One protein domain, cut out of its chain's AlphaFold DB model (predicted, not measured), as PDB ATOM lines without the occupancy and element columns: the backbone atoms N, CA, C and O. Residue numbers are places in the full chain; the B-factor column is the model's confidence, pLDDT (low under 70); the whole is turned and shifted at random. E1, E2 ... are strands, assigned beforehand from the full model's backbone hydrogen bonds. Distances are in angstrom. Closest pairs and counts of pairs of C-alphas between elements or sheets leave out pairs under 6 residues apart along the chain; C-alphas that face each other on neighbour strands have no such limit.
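What this domain is: This is residues 5 to 107 of the 111 residues of an uncharacterized protein of Acidithiobacillales bacterium SM23_46 (UniProt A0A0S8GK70). With little regular structure, the model is a compact, rounded body: short strands E3, E6 and E9 make a parallel, strongly twisted row, continued by hairpin E8-E7, with hairpins E1-E2, E4-E5 and E10-E11 around it. The 103 printed residues hold E1 to E11 in order, all strand, 39 residues; that mixed sheet runs E3, E6, E9, E8, E7. The radius of gyration of the C-alphas is 12.2 A; spans are 31 by 29 by 21 A.

How they stand to each other: After unnamed residues 5 to 23, E1, residues 24 to 26, forms a hairpin with E2, 29 to 31 (N 26 to O 29, 2.9 A). E3, 37 to 40, is parallel to E6, 60 to 64 (N 40 to O 60, 2.8 A), and E6 to E9, 81 to 85 (N 63 to O 82, 2.8 A). E4, 47 to 49, and E5, 52 to 54, form a hairpin (N 49 to O 52, 2.9 A). E7, 69 to 71, E8, 75 to 78, and E9 are a meander, successive antiparallel neighbours (N 77 to O 69, 2.8 A; N 81 to O 78, 2.9 A). E10, 92 to 94, and E11, 97 to 99, form a hairpin (N 94 to O 97, 2.9 A).

Where its parts are: E1 begins at C-alpha 24 (-33.498, 28.381, -59.578); E11 ends at C-alpha 99 (-35.740, 13.409, -39.590). E6 measures 13.3 A, E9 12.9 A.

The domain as a whole: The printed part has no cut and no long link; residue 5 alone is under pLDDT 70.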
ATOM      1  N   SER A   5     -25.745  17.748 -51.089       63.31
ATOM      2  CA  SER A   5     -24.627  18.662 -51.345       63.31
ATOM      3  C   SER A   5     -25.075  20.098 -51.628       63.31
ATOM      4  O   SER A   5     -24.260  21.011 -51.547       63.31
ATOM      5  N   LEU A   6     -26.362  20.306 -51.929       79.12
ATOM      6  CA  LEU A   6     -26.952  21.621 -52.186       79.12
ATOM      7  C   LEU A   6     -27.771  22.156 -51.010       79.12
ATOM      8  O   LEU A   6     -28.093  23.339 -50.983       79.12
ATOM      9  N   LEU A   7     -28.123  21.308 -50.040       87.38
ATOM     10  CA  LEU A   7     -28.899  21.741 -48.884       87.38
ATOM     11  C   LEU A   7     -28.002  22.499 -47.910       87.38
ATOM     12  O   LEU A   7     -26.962  22.002 -47.478       87.38
ATOM     13  N   LYS A   8     -28.439  23.697 -47.526       91.81
ATOM     14  CA  LYS A   8     -27.830  24.437 -46.424       91.81
ATOM     15  C   LYS A   8     -28.426  23.976 -45.104       91.81
ATOM     16  O   LYS A   8     -29.640  23.819 -44.988       91.81
ATOM     17  N   PHE A   9     -27.567  23.806 -44.108       92.69
ATOM     18  CA  PHE A   9     -27.957  23.411 -42.760       92.69
ATOM     19  C   PHE A   9     -27.647  24.527 -41.760       92.69
ATOM     20  O   PHE A   9     -26.713  25.307 -41.962       92.69
ATOM     21  N   ASP A  10     -28.448  24.637 -40.704       93.06
ATOM     22  CA  ASP A  10     -28.159  25.515 -39.571       93.06
ATOM     23  C   ASP A  10     -27.107  24.892 -38.631       93.06
ATOM     24  O   ASP A  10     -26.644  23.765 -38.830       93.06
ATOM     25  N   GLY A  11     -26.727  25.615 -37.573       92.25
ATOM     26  CA  GLY A  11     -25.761  25.122 -36.583       92.25
ATOM     27  C   GLY A  11     -26.230  23.893 -35.788       92.25
ATOM     28  O   GLY A  11     -25.424  23.281 -35.095       92.25
ATOM     29  N   SER A  12     -27.512  23.524 -35.888       92.06
ATOM     30  CA  SER A  12     -28.105  22.333 -35.270       92.06
ATOM     31  C   SER A  12     -28.283  21.175 -36.261       92.06
ATOM     32  O   SER A  12     -28.833  20.142 -35.890       92.06
ATOM     33  N   GLY A  13     -27.839  21.326 -37.515       92.62
ATOM     34  CA  GLY A  13     -27.958  20.303 -38.554       92.62
ATOM     35  C   GLY A  13     -29.346  20.205 -39.197       92.62
ATOM     36  O   GLY A  13     -29.623  19.214 -39.875       92.62
ATOM     37  N   ARG A  14     -30.225  21.196 -39.006       94.56
ATOM     38  CA  ARG A  14     -31.546  21.265 -39.653       94.56
ATOM     39  C   ARG A  14     -31.433  21.916 -41.020       94.56
ATOM     40  O   ARG A  14     -30.624  22.822 -41.199       94.56
ATOM     41  N   ILE A  15     -32.266  21.505 -41.972       94.25
ATOM     42  CA  ILE A  15     -32.286  22.125 -43.304       94.25
ATOM     43  C   ILE A  15     -32.805  23.558 -43.178       94.25
ATOM     44  O   ILE A  15     -33.900  23.779 -42.663       94.25
ATOM     45  N   ARG A  16     -32.042  24.530 -43.670       95.50
ATOM     46  CA  ARG A  16     -32.483  25.922 -43.764       95.50
ATOM     47  C   ARG A  16     -33.514  26.064 -44.872       95.50
ATOM     48  O   ARG A  16     -33.331  25.519 -45.965       95.50
ATOM     49  N   ASN A  17     -34.572  26.812 -44.593       95.88
ATOM     50  CA  ASN A  17     -35.631  27.088 -45.545       95.88
ATOM     51  C   ASN A  17     -36.101  28.542 -45.459       95.88
ATOM     52  O   ASN A  17     -35.926  29.207 -44.444       95.88
ATOM     53  N   THR A  18     -36.743  29.003 -46.526       95.94
ATOM     54  CA  THR A  18     -37.310  30.350 -46.634       95.94
ATOM     55  C   THR A  18     -38.664  30.306 -47.344       95.94
ATOM     56  O   THR A  18     -38.968  29.331 -48.040       95.94
ATOM     57  N   ALA A  19     -39.473  31.349 -47.165       95.31
ATOM     58  CA  ALA A  19     -40.728  31.558 -47.889       95.31
ATOM     59  C   ALA A  19     -40.557  32.382 -49.182       95.31
ATOM     60  O   ALA A  19     -41.546  32.595 -49.894       95.31
ATOM     61  N   ASP A  20     -39.330  32.822 -49.487       95.94
ATOM     62  CA  ASP A  20     -38.996  33.538 -50.717       95.94
ATOM     63  C   ASP A  20     -39.316  32.723 -51.973       95.94
ATOM     64  O   ASP A  20     -39.225  31.490 -51.997       95.94
ATOM     65  N   ALA A  21     -39.629  33.441 -53.052       94.12
ATOM     66  CA  ALA A  21     -39.813  32.834 -54.359       94.12
ATOM     67  C   ALA A  21     -38.509  32.159 -54.843       94.12
ATOM     68  O   ALA A  21     -37.415  32.709 -54.659       94.12
ATOM     69  N   PRO A  22     -38.595  30.991 -55.503       96.38
ATOM     70  CA  PRO A  22     -37.425  30.325 -56.052       96.38
ATOM     71  C   PRO A  22     -36.789  31.159 -57.165       96.38
ATOM     72  O   PRO A  22     -37.476  31.724 -58.015       96.38
ATOM     73  N   THR A  23     -35.461  31.175 -57.210       96.31
ATOM     74  CA  THR A  23     -34.697  31.787 -58.313       96.31
ATOM     75  C   THR A  23     -34.120  30.743 -59.260       96.31
ATOM     76  O   THR A  23     -33.804  31.048 -60.408       96.31
ATOM     77  N   HIS A  24     -33.982  29.502 -58.791       93.56
ATOM     78  CA  HIS A  24     -33.498  28.381 -59.578       93.56
ATOM     79  C   HIS A  24     -33.972  27.049 -58.987       93.56
ATOM     80  O   HIS A  24     -34.387  26.968 -57.830       93.56
ATOM     81  N   PHE A  25     -33.884  25.995 -59.799       91.00
ATOM     82  CA  PHE A  25     -34.231  24.636 -59.408       91.00
ATOM     83  C   PHE A  25     -33.036  23.713 -59.615       91.00
ATOM     84  O   PHE A  25     -32.361  23.784 -60.642       91.00
ATOM     85  N   SER A  26     -32.799  22.806 -58.669       87.62
ATOM     86  CA  SER A  26     -31.777  21.772 -58.810       87.62
ATOM     87  C   SER A  26     -32.299  20.418 -58.357       87.62
ATOM     88  O   SER A  26     -32.815  20.266 -57.251       87.62
ATOM     89  N   GLY A  27     -32.218  19.426 -59.246       81.56
ATOM     90  CA  GLY A  27     -32.808  18.107 -59.004       81.56
ATOM     91  C   GLY A  27     -34.318  18.155 -58.727       81.56
ATOM     92  O   GLY A  27     -34.824  17.288 -58.019       81.56
ATOM     93  N   GLY A  28     -35.010  19.178 -59.248       84.06
ATOM     94  CA  GLY A  28     -36.431  19.451 -59.007       84.06
ATOM     95  C   GLY A  28     -36.720  20.298 -57.764       84.06
ATOM     96  O   GLY A  28     -37.840  20.760 -57.602       84.06
ATOM     97  N   LEU A  29     -35.743  20.562 -56.900       88.62
ATOM     98  CA  LEU A  29     -35.972  21.332 -55.677       88.62
ATOM     99  C   LEU A  29     -35.787  22.834 -55.919       88.62
ATOM    100  O   LEU A  29     -34.822  23.199 -56.596       88.62
ATOM    101  N   PRO A  30     -36.654  23.688 -55.355       93.81
ATOM    102  CA  PRO A  30     -36.569  25.134 -55.493       93.81
ATOM    103  C   PRO A  30     -35.608  25.761 -54.475       93.81
ATOM    104  O   PRO A  30     -35.673  25.457 -53.281       93.81
ATOM    105  N   PHE A  31     -34.772  26.689 -54.932       94.56
ATOM    106  CA  PHE A  31     -33.839  27.428 -54.083       94.56
ATOM    107  C   PHE A  31     -33.892  28.937 -54.358       94.56
ATOM    108  O   PHE A  31     -34.054  29.376 -55.505       94.56
ATOM    109  N   ASN A  32     -33.724  29.745 -53.309       94.94
ATOM    110  CA  ASN A  32     -33.583  31.197 -53.438       94.94
ATOM    111  C   ASN A  32     -32.163  31.564 -53.920       94.94
ATOM    112  O   ASN A  32     -31.329  30.685 -54.144       94.94
ATOM    113  N   ALA A  33     -31.876  32.854 -54.101       92.44
ATOM    114  CA  ALA A  33     -30.569  33.310 -54.591       92.44
ATOM    115  C   ALA A  33     -29.402  32.897 -53.673       92.44
ATOM    116  O   ALA A  33     -28.291  32.659 -54.146       92.44
ATOM    117  N   ASP A  34     -29.673  32.743 -52.377       91.19
ATOM    118  CA  ASP A  34     -28.701  32.308 -51.379       91.19
ATOM    119  C   ASP A  34     -28.566  30.783 -51.295       91.19
ATOM    120  O   ASP A  34     -27.801  30.285 -50.471       91.19
ATOM    121  N   GLY A  35     -29.275  30.006 -52.117       90.12
ATOM    122  CA  GLY A  35     -29.232  28.543 -52.073       90.12
ATOM    123  C   GLY A  35     -29.938  27.944 -50.851       90.12
ATOM    124  O   GLY A  35     -29.603  26.840 -50.422       90.12
ATOM    125  N   VAL A  36     -30.879  28.674 -50.254       94.81
ATOM    126  CA  VAL A  36     -31.767  28.192 -49.189       94.81
ATOM    127  C   VAL A  36     -33.003  27.555 -49.828       94.81
ATOM    128  O   VAL A  36     -33.495  28.038 -50.847       94.81
ATOM    129  N   LEU A  37     -33.492  26.449 -49.256       94.56
ATOM    130  CA  LEU A  37     -34.635  25.708 -49.795       94.56
ATOM    131  C   LEU A  37     -35.922  26.542 -49.684       94.56
ATOM    132  O   LEU A  37     -36.314  26.932 -48.584       94.56
ATOM    133  N   CYS A  38     -36.620  26.772 -50.793       95.94
ATOM    134  CA  CYS A  38     -37.882  27.510 -50.768       95.94
ATOM    135  C   CYS A  38     -39.044  26.580 -50.402       95.94
ATOM    136  O   CYS A  38     -39.383  25.656 -51.146       95.94
ATOM    137  N   VAL A  39     -39.681  26.832 -49.262       95.75
ATOM    138  CA  VAL A  39     -40.809  26.041 -48.760       95.75
ATOM    139  C   VAL A  39     -41.913  26.988 -48.318       95.75
ATOM    140  O   VAL A  39     -41.652  27.938 -47.592       95.75
ATOM    141  N   GLU A  40     -43.153  26.711 -48.696       96.44
ATOM    142  CA  GLU A  40     -44.327  27.392 -48.154       96.44
ATOM    143  C   GLU A  40     -44.898  26.606 -46.969       96.44
ATOM    144  O   GLU A  40     -45.142  25.404 -47.090       96.44
ATOM    145  N   LEU A  41     -45.114  27.265 -45.826       93.31
ATOM    146  CA  LEU A  41     -45.622  26.641 -44.600       93.31
ATOM    147  C   LEU A  41     -46.745  27.489 -43.969       93.31
ATOM    148  O   LEU A  41     -46.459  28.583 -43.489       93.31
ATOM    149  N   PRO A  42     -47.993  26.986 -43.881       92.94
ATOM    150  CA  PRO A  42     -48.521  25.841 -44.624       92.94
ATOM    151  C   PRO A  42     -48.654  26.177 -46.117       92.94
ATOM    152  O   PRO A  42     -49.197  27.217 -46.468       92.94
ATOM    153  N   GLY A  43     -48.198  25.280 -46.988       94.19
ATOM    154  CA  GLY A  43     -48.313  25.432 -48.435       94.19
ATOM    155  C   GLY A  43     -49.567  24.777 -49.001       94.19
ATOM    156  O   GLY A  43     -49.937  23.667 -48.598       94.19
ATOM    157  N   THR A  44     -50.200  25.438 -49.968       95.69
ATOM    158  CA  THR A  44     -51.249  24.825 -50.798       95.69
ATOM    159  C   THR A  44     -50.615  24.170 -52.017       95.69
ATOM    160  O   THR A  44     -49.774  24.771 -52.675       95.69
ATOM    161  N   VAL A  45     -51.010  22.934 -52.325       96.62
ATOM    162  CA  VAL A  45     -50.541  22.247 -53.534       96.62
ATOM    163  C   VAL A  45     -51.307  22.788 -54.736       96.62
ATOM    164  O   VAL A  45     -52.519  22.608 -54.823       96.62
ATOM    165  N   ASP A  46     -50.586  23.405 -55.663       97.06
ATOM    166  CA  ASP A  46     -51.075  23.816 -56.979       97.06
ATOM    167  C   ASP A  46     -50.844  22.706 -58.017       97.06
ATOM    168  O   ASP A  46     -51.764  22.290 -58.721       97.06
ATOM    169  N   HIS A  47     -49.635  22.139 -58.047       94.56
ATOM    170  CA  HIS A  47     -49.296  21.027 -58.930       94.56
ATOM    171  C   HIS A  47     -48.326  20.038 -58.276       94.56
ATOM    172  O   HIS A  47     -47.685  20.317 -57.261       94.56
ATOM    173  N   GLN A  48     -48.240  18.846 -58.863       91.69
ATOM    174  CA  GLN A  48     -47.368  17.759 -58.422       91.69
ATOM    175  C   GLN A  48     -46.249  17.543 -59.441       91.69
ATOM    176  O   GLN A  48     -46.508  17.450 -60.642       91.69
ATOM    177  N   HIS A  49     -45.015  17.393 -58.967       87.50
ATOM    178  CA  HIS A  49     -43.873  17.029 -59.800       87.50
ATOM    179  C   HIS A  49     -42.963  16.053 -59.047       87.50
ATOM    180  O   HIS A  49     -42.604  16.288 -57.901       87.50
ATOM    181  N   ASN A  50     -42.620  14.915 -59.663       81.06
ATOM    182  CA  ASN A  50     -41.823  13.842 -59.037       81.06
ATOM    183  C   ASN A  50     -42.323  13.396 -57.643       81.06
ATOM    184  O   ASN A  50     -41.534  13.044 -56.765       81.06
ATOM    185  N   GLY A  51     -43.645  13.410 -57.435       82.31
ATOM    186  CA  GLY A  51     -44.277  13.039 -56.165       82.31
ATOM    187  C   GLY A  51     -44.168  14.097 -55.062       82.31
ATOM    188  O   GLY A  51     -44.423  13.776 -53.903       82.31
ATOM    189  N   GLN A  52     -43.772  15.323 -55.404       87.19
ATOM    190  CA  GLN A  52     -43.671  16.471 -54.506       87.19
ATOM    191  C   GLN A  52     -44.689  17.533 -54.932       87.19
ATOM    192  O   GLN A  52     -44.801  17.842 -56.122       87.19
ATOM    193  N   GLY A  53     -45.426  18.083 -53.969       92.50
ATOM    194  CA  GLY A  53     -46.363  19.172 -54.213       92.50
ATOM    195  C   GLY A  53     -45.662  20.521 -54.186       92.50
ATOM    196  O   GLY A  53     -44.854  20.793 -53.295       92.50
ATOM    197  N   TYR A  54     -46.019  21.371 -55.138       95.38
ATOM    198  CA  TYR A  54     -45.516  22.732 -55.260       95.38
ATOM    199  C   TYR A  54     -46.667  23.721 -55.121       95.38
ATOM    200  O   TYR A  54     -47.788  23.438 -55.548       95.38
ATOM    201  N   ALA A  55     -46.382  24.868 -54.517       96.44
ATOM    202  CA  ALA A  55     -47.254  26.032 -54.531       96.44
ATOM    203  C   ALA A  55     -47.233  26.701 -55.917       96.44
ATOM    204  O   ALA A  55     -46.356  26.432 -56.742       96.44
ATOM    205  N   ALA A  56     -48.198  27.585 -56.173       94.50
ATOM    206  CA  ALA A  56     -48.365  28.235 -57.478       94.50
ATOM    207  C   ALA A  56     -47.150  29.084 -57.902       94.50
ATOM    208  O   ALA A  56     -46.906  29.273 -59.091       94.50
ATOM    209  N   ASP A  57     -46.362  29.573 -56.944       94.44
ATOM    210  CA  ASP A  57     -45.125  30.326 -57.176       94.44
ATOM    211  C   ASP A  57     -43.865  29.437 -57.231       94.44
ATOM    212  O   ASP A  57     -42.740  29.936 -57.256       94.44
ATOM    213  N   GLY A  58     -44.042  28.114 -57.274       94.69
ATOM    214  CA  GLY A  58     -42.971  27.137 -57.462       94.69
ATOM    215  C   GLY A  58     -42.226  26.737 -56.188       94.69
ATOM    216  O   GLY A  58     -41.267  25.966 -56.274       94.69
ATOM    217  N   LYS A  59     -42.631  27.215 -55.006       96.75
ATOM    218  CA  LYS A  59     -42.085  26.742 -53.719       96.75
ATOM    219  C   LYS A  59     -42.568  25.327 -53.421       96.75
ATOM    220  O   LYS A  59     -43.647  24.933 -53.858       96.75
ATOM    221  N   LEU A  60     -41.820  24.559 -52.627       94.81
ATOM    222  CA  LEU A  60     -42.333  23.283 -52.120       94.81
ATOM    223  C   LEU A  60     -43.466  23.548 -51.129       94.81
ATOM    224  O   LEU A  60     -43.297  24.310 -50.180       94.81
ATOM    225  N   ALA A  61     -44.609  22.897 -51.317       96.44
ATOM    226  CA  ALA A  61     -45.712  22.994 -50.376       96.44
ATOM    227  C   ALA A  61     -45.423  22.104 -49.161       96.44
ATOM    228  O   ALA A  61     -45.320  20.881 -49.284       96.44
ATOM    229  N   GLY A  62     -45.291  22.709 -47.982       95.75
ATOM    230  CA  GLY A  62     -45.034  21.999 -46.737       95.75
ATOM    231  C   GLY A  62     -46.187  22.079 -45.740       95.75
ATOM    232  O   GLY A  62     -47.092  22.908 -45.844       95.75
ATOM    233  N   VAL A  63     -46.157  21.204 -44.741       96.06
ATOM    234  CA  VAL A  63     -47.146  21.159 -43.662       96.06
ATOM    235  C   VAL A  63     -46.517  20.658 -42.362       96.06
ATOM    236  O   VAL A  63     -45.568  19.876 -42.377       96.06
ATOM    237  N   LEU A  64     -47.058  21.101 -41.228       94.25
ATOM    238  CA  LEU A  64     -46.775  20.514 -39.916       94.25
ATOM    239  C   LEU A  64     -47.796  19.408 -39.637       94.25
ATOM    240  O   LEU A  64     -48.993  19.622 -39.824       94.25
ATOM    241  N   GLY A  65     -47.357  18.242 -39.164       88.69
ATOM    242  CA  GLY A  65     -48.277  17.161 -38.811       88.69
ATOM    243  C   GLY A  65     -47.659  15.771 -38.886       88.69
ATOM    244  O   GLY A  65     -46.457  15.598 -38.689       88.69
ATOM    245  N   SER A  66     -48.510  14.783 -39.159       92.12
ATOM    246  CA  SER A  66     -48.132  13.372 -39.251       92.12
ATOM    247  C   SER A  66     -47.715  12.991 -40.666       92.12
ATOM    248  O   SER A  66     -48.337  13.411 -41.641       92.12
ATOM    249  N   VAL A  67     -46.696  12.142 -40.768       95.62
ATOM    250  CA  VAL A  67     -46.268  11.536 -42.032       95.62
ATOM    251  C   VAL A  67     -47.231  10.413 -42.413       95.62
ATOM    252  O   VAL A  67     -47.521   9.545 -41.594       95.62
ATOM    253  N   GLU A  68     -47.713  10.419 -43.652       94.75
ATOM    254  CA  GLU A  68     -48.614   9.386 -44.191       94.75
ATOM    255  C   GLU A  68     -47.909   8.480 -45.201       94.75
ATOM    256  O   GLU A  68     -48.243   7.306 -45.342       94.75
ATOM    257  N   SER A  69     -46.938   9.025 -45.930       91.50
ATOM    258  CA  SER A  69     -46.173   8.295 -46.938       91.50
ATOM    259  C   SER A  69     -44.799   8.926 -47.142       91.50
ATOM    260  O   SER A  69     -44.499   9.979 -46.580       91.50
ATOM    261  N   PHE A  70     -43.963   8.283 -47.955       88.31
ATOM    262  CA  PHE A  70     -42.679   8.830 -48.373       88.31
ATOM    263  C   PHE A  70     -42.614   8.917 -49.898       88.31
ATOM    264  O   PHE A  70     -42.911   7.943 -50.590       88.31
ATOM    265  N   ALA A  71     -42.214  10.076 -50.421       85.38
ATOM    266  CA  ALA A  71     -41.953  10.269 -51.843       85.38
ATOM    267  C   ALA A  71     -40.529   9.827 -52.221       85.38
ATOM    268  O   ALA A  71     -39.705   9.447 -51.378       85.38
ATOM    269  N   GLN A  72     -40.219   9.886 -53.518       74.50
ATOM    270  CA  GLN A  72     -38.904   9.527 -54.039       74.50
ATOM    271  C   GLN A  72     -37.792  10.320 -53.330       74.50
ATOM    272  O   GLN A  72     -37.810  11.549 -53.280       74.50
ATOM    273  N   GLY A  73     -36.785   9.605 -52.818       74.69
ATOM    274  CA  GLY A  73     -35.683  10.204 -52.059       74.69
ATOM    275  C   GLY A  73     -35.936  10.339 -50.555       74.69
ATOM    276  O   GLY A  73     -35.177  11.045 -49.903       74.69
ATOM    277  N   GLY A  74     -36.966   9.677 -50.014       81.69
ATOM    278  CA  GLY A  74     -37.196   9.590 -48.568       81.69
ATOM    279  C   GLY A  74     -37.884  10.814 -47.965       81.69
ATOM    280  O   GLY A  74     -37.844  10.997 -46.751       81.69
ATOM    281  N   LEU A  75     -38.516  11.648 -48.796       88.44
ATOM    282  CA  LEU A  75     -39.256  12.817 -48.332       88.44
ATOM    283  C   LEU A  75     -40.534  12.401 -47.604       88.44
ATOM    284  O   LEU A  75     -41.352  11.725 -48.225       88.44
ATOM    285  N   PRO A  76     -40.743  12.811 -46.345       93.19
ATOM    286  CA  PRO A  76     -41.985  12.539 -45.634       93.19
ATOM    287  C   PRO A  76     -43.122  13.392 -46.202       93.19
ATOM    288  O   PRO A  76     -42.976  14.606 -46.339       93.19
ATOM    289  N   MET A  77     -44.258  12.767 -46.508       93.69
ATOM    290  CA  MET A  77     -45.391  13.394 -47.189       93.69
ATOM    291  C   MET A  77     -46.704  13.238 -46.415       93.69
ATOM    292  O   MET A  77     -46.948  12.206 -45.784       93.69
ATOM    293  N   ASN A  78     -47.573  14.241 -46.534       94.94
ATOM    294  CA  ASN A  78     -48.973  14.209 -46.107       94.94
ATOM    295  C   ASN A  78     -49.828  14.982 -47.116       94.94
ATOM    296  O   ASN A  78     -49.556  16.158 -47.388       94.94
ATOM    297  N   ALA A  79     -50.842  14.326 -47.687       92.94
ATOM    298  CA  ALA A  79     -51.719  14.912 -48.706       92.94
ATOM    299  C   ALA A  79     -50.958  15.673 -49.821       92.94
ATOM    300  O   ALA A  79     -51.334  16.775 -50.219       92.94
ATOM    301  N   GLY A  80     -49.835  15.114 -50.288       91.44
ATOM    302  CA  GLY A  80     -49.014  15.707 -51.350       91.44
ATOM    303  C   GLY A  80     -48.087  16.852 -50.922       91.44
ATOM    304  O   GLY A  80     -47.412  17.407 -51.782       91.44
ATOM    305  N   ARG A  81     -48.012  17.187 -49.629       95.00
ATOM    306  CA  ARG A  81     -47.116  18.207 -49.057       95.00
ATOM    307  C   ARG A  81     -45.971  17.557 -48.296       95.00
ATOM    308  O   ARG A  81     -46.179  16.507 -47.688       95.00
ATOM    309  N   ILE A  82     -44.801  18.191 -48.277       94.38
ATOM    310  CA  ILE A  82     -43.698  17.736 -47.426       94.38
ATOM    311  C   ILE A  82     -44.040  17.986 -45.954       94.38
ATOM    312  O   ILE A  82     -44.478  19.073 -45.579       94.38
ATOM    313  N   VAL A  83     -43.851  16.986 -45.101       95.94
ATOM    314  CA  VAL A  83     -44.101  17.120 -43.663       95.94
ATOM    315  C   VAL A  83     -42.826  17.573 -42.986       95.94
ATOM    316  O   VAL A  83     -41.803  16.888 -43.055       95.94
ATOM    317  N   VAL A  84     -42.887  18.711 -42.306       95.50
ATOM    318  CA  VAL A  84     -41.718  19.311 -41.664       95.50
ATOM    319  C   VAL A  84     -41.892  19.426 -40.154       95.50
ATOM    320  O   VAL A  84     -43.005  19.470 -39.630       95.50
ATOM    321  N   ALA A  85     -40.768  19.495 -39.450       95.50
ATOM    322  CA  ALA A  85     -40.685  19.758 -38.025       95.50
ATOM    323  C   ALA A  85     -39.639  20.850 -37.763       95.50
ATOM    324  O   ALA A  85     -38.442  20.640 -37.960       95.50
ATOM    325  N   THR A  86     -40.095  22.009 -37.289       92.06
ATOM    326  CA  THR A  86     -39.240  23.177 -37.013       92.06
ATOM    327  C   THR A  86     -38.606  23.145 -35.619       92.06
ATOM    328  O   THR A  86     -37.554  23.738 -35.406       92.06
ATOM    329  N   ALA A  87     -39.213  22.425 -34.667       87.50
ATOM    330  CA  ALA A  87     -38.788  22.398 -33.261       87.50
ATOM    331  C   ALA A  87     -38.404  21.003 -32.730       87.50
ATOM    332  O   ALA A  87     -37.763  20.898 -31.687       87.50
ATOM    333  N   ALA A  88     -38.767  19.916 -33.421       91.44
ATOM    334  CA  ALA A  88     -38.482  18.555 -32.953       91.44
ATOM    335  C   ALA A  88     -36.994  18.218 -33.091       91.44
ATOM    336  O   ALA A  88     -36.385  18.608 -34.086       91.44
ATOM    337  N   ALA A  89     -36.412  17.504 -32.125       94.38
ATOM    338  CA  ALA A  89     -35.027  17.041 -32.213       94.38
ATOM    339  C   ALA A  89     -34.805  16.163 -33.457       94.38
ATOM    340  O   ALA A  89     -35.708  15.433 -33.876       94.38
ATOM    341  N   ILE A  90     -33.597  16.237 -34.021       96.31
ATOM    342  CA  ILE A  90     -33.153  15.289 -35.046       96.31
ATOM    343  C   ILE A  90     -32.936  13.945 -34.349       96.31
ATOM    344  O   ILE A  90     -32.200  13.871 -33.367       96.31
ATOM    345  N   ASP A  91     -33.598  12.910 -34.850       97.06
ATOM    346  CA  ASP A  91     -33.597  11.558 -34.288       97.06
ATOM    347  C   ASP A  91     -32.795  10.591 -35.168       97.06
ATOM    348  O   ASP A  91     -31.948   9.844 -34.685       97.06
ATOM    349  N   HIS A  92     -33.003  10.657 -36.482       94.38
ATOM    350  CA  HIS A  92     -32.304   9.820 -37.451       94.38
ATOM    351  C   HIS A  92     -32.161  10.533 -38.797       94.38
ATOM    352  O   HIS A  92     -32.716  11.609 -39.021       94.38
ATOM    353  N   TYR A  93     -31.421   9.909 -39.714       91.94
ATOM    354  CA  TYR A  93     -31.297  10.376 -41.089       91.94
ATOM    355  C   TYR A  93     -31.943   9.379 -42.044       91.94
ATOM    356  O   TYR A  93     -31.542   8.217 -42.093       91.94
ATOM    357  N   ASN A  94     -32.910   9.837 -42.838       88.19
ATOM    358  CA  ASN A  94     -33.495   9.047 -43.917       88.19
ATOM    359  C   ASN A  94     -32.924   9.517 -45.255       88.19
ATOM    360  O   ASN A  94     -33.116  10.664 -45.647       88.19
ATOM    361  N   SER A  95     -32.197   8.646 -45.959       85.12
ATOM    362  CA  SER A  95     -31.541   8.996 -47.232       85.12
ATOM    363  C   SER A  95     -30.636  10.242 -47.134       85.12
ATOM    364  O   SER A  95     -30.510  11.007 -48.087       85.12
ATOM    365  N   GLY A  96     -30.015  10.454 -45.965       86.75
ATOM    366  CA  GLY A  96     -29.160  11.612 -45.676       86.75
ATOM    367  C   GLY A  96     -29.903  12.881 -45.238       86.75
ATOM    368  O   GLY A  96     -29.256  13.893 -44.984       86.75
ATOM    369  N   LEU A  97     -31.231  12.841 -45.118       89.75
ATOM    370  CA  LEU A  97     -32.051  13.962 -44.655       89.75
ATOM    371  C   LEU A  97     -32.335  13.846 -43.153       89.75
ATOM    372  O   LEU A  97     -32.705  12.756 -42.717       89.75
ATOM    373  N   PRO A  98     -32.197  14.927 -42.365       94.06
ATOM    374  CA  PRO A  98     -32.475  14.894 -40.936       94.06
ATOM    375  C   PRO A  98     -33.980  14.747 -40.688       94.06
ATOM    376  O   PRO A  98     -34.784  15.560 -41.148       94.06
ATOM    377  N   CYS A  99     -34.361  13.729 -39.929       95.06
ATOM    378  CA  CYS A  99     -35.740  13.409 -39.590       95.06
ATOM    379  C   CYS A  99     -35.932  13.417 -38.072       95.06
ATOM    380  O   CYS A  99     -35.040  13.058 -37.304       95.06
ATOM    381  N   SER A 100     -37.118  13.834 -37.644       96.38
ATOM    382  CA  SER A 100     -37.555  13.724 -36.250       96.38
ATOM    383  C   SER A 100     -38.040  12.306 -35.941       96.38
ATOM    384  O   SER A 100     -38.243  11.504 -36.853       96.38
ATOM    385  N   ALA A 101     -38.298  12.004 -34.667       95.56
ATOM    386  CA  ALA A 101     -38.804  10.693 -34.246       95.56
ATOM    387  C   ALA A 101     -40.157  10.311 -34.890       95.56
ATOM    388  O   ALA A 101     -40.466   9.132 -35.024       95.56
ATOM    389  N   SER A 102     -40.960  11.290 -35.329       94.31
ATOM    390  CA  SER A 102     -42.202  11.041 -36.082       94.31
ATOM    391  C   SER A 102     -41.980  10.830 -37.586       94.31
ATOM    392  O   SER A 102     -42.943  10.665 -38.334       94.31
ATOM    393  N   GLY A 103     -40.730  10.879 -38.052       94.50
ATOM    394  CA  GLY A 103     -40.348  10.794 -39.460       94.50
ATOM    395  C   GLY A 103     -40.430  12.120 -40.225       94.50
ATOM    396  O   GLY A 103     -40.016  12.167 -41.381       94.50
ATOM    397  N   ALA A 104     -40.927  13.205 -39.616       96.25
ATOM    398  CA  ALA A 104     -41.026  14.512 -40.274       96.25
ATOM    399  C   ALA A 104     -39.641  15.135 -40.520       96.25
ATOM    400  O   ALA A 104     -38.735  14.987 -39.694       96.25
ATOM    401  N   LEU A 105     -39.497  15.864 -41.633       94.69
ATOM    402  CA  LEU A 105     -38.243  16.480 -42.063       94.69
ATOM    403  C   LEU A 105     -37.863  17.618 -41.115       94.69
ATOM    404  O   LEU A 105     -38.619  18.575 -40.949       94.69
ATOM    405  N   CYS A 106     -36.687  17.543 -40.504       95.56
ATOM    406  CA  CYS A 106     -36.206  18.592 -39.616       95.56
ATOM    407  C   CYS A 106     -35.707  19.789 -40.430       95.56
ATOM    408  O   CYS A 106     -34.656  19.734 -41.074       95.56
ATOM    409  N   VAL A 107     -36.455  20.884 -40.352       95.25
ATOM    410  CA  VAL A 107     -36.104  22.173 -40.957       95.25
ATOM    411  C   VAL A 107     -35.859  23.199 -39.855       95.25
ATOM    412  O   VAL A 107     -36.338  23.028 -38.731       95.25
TER     413      VAL A 107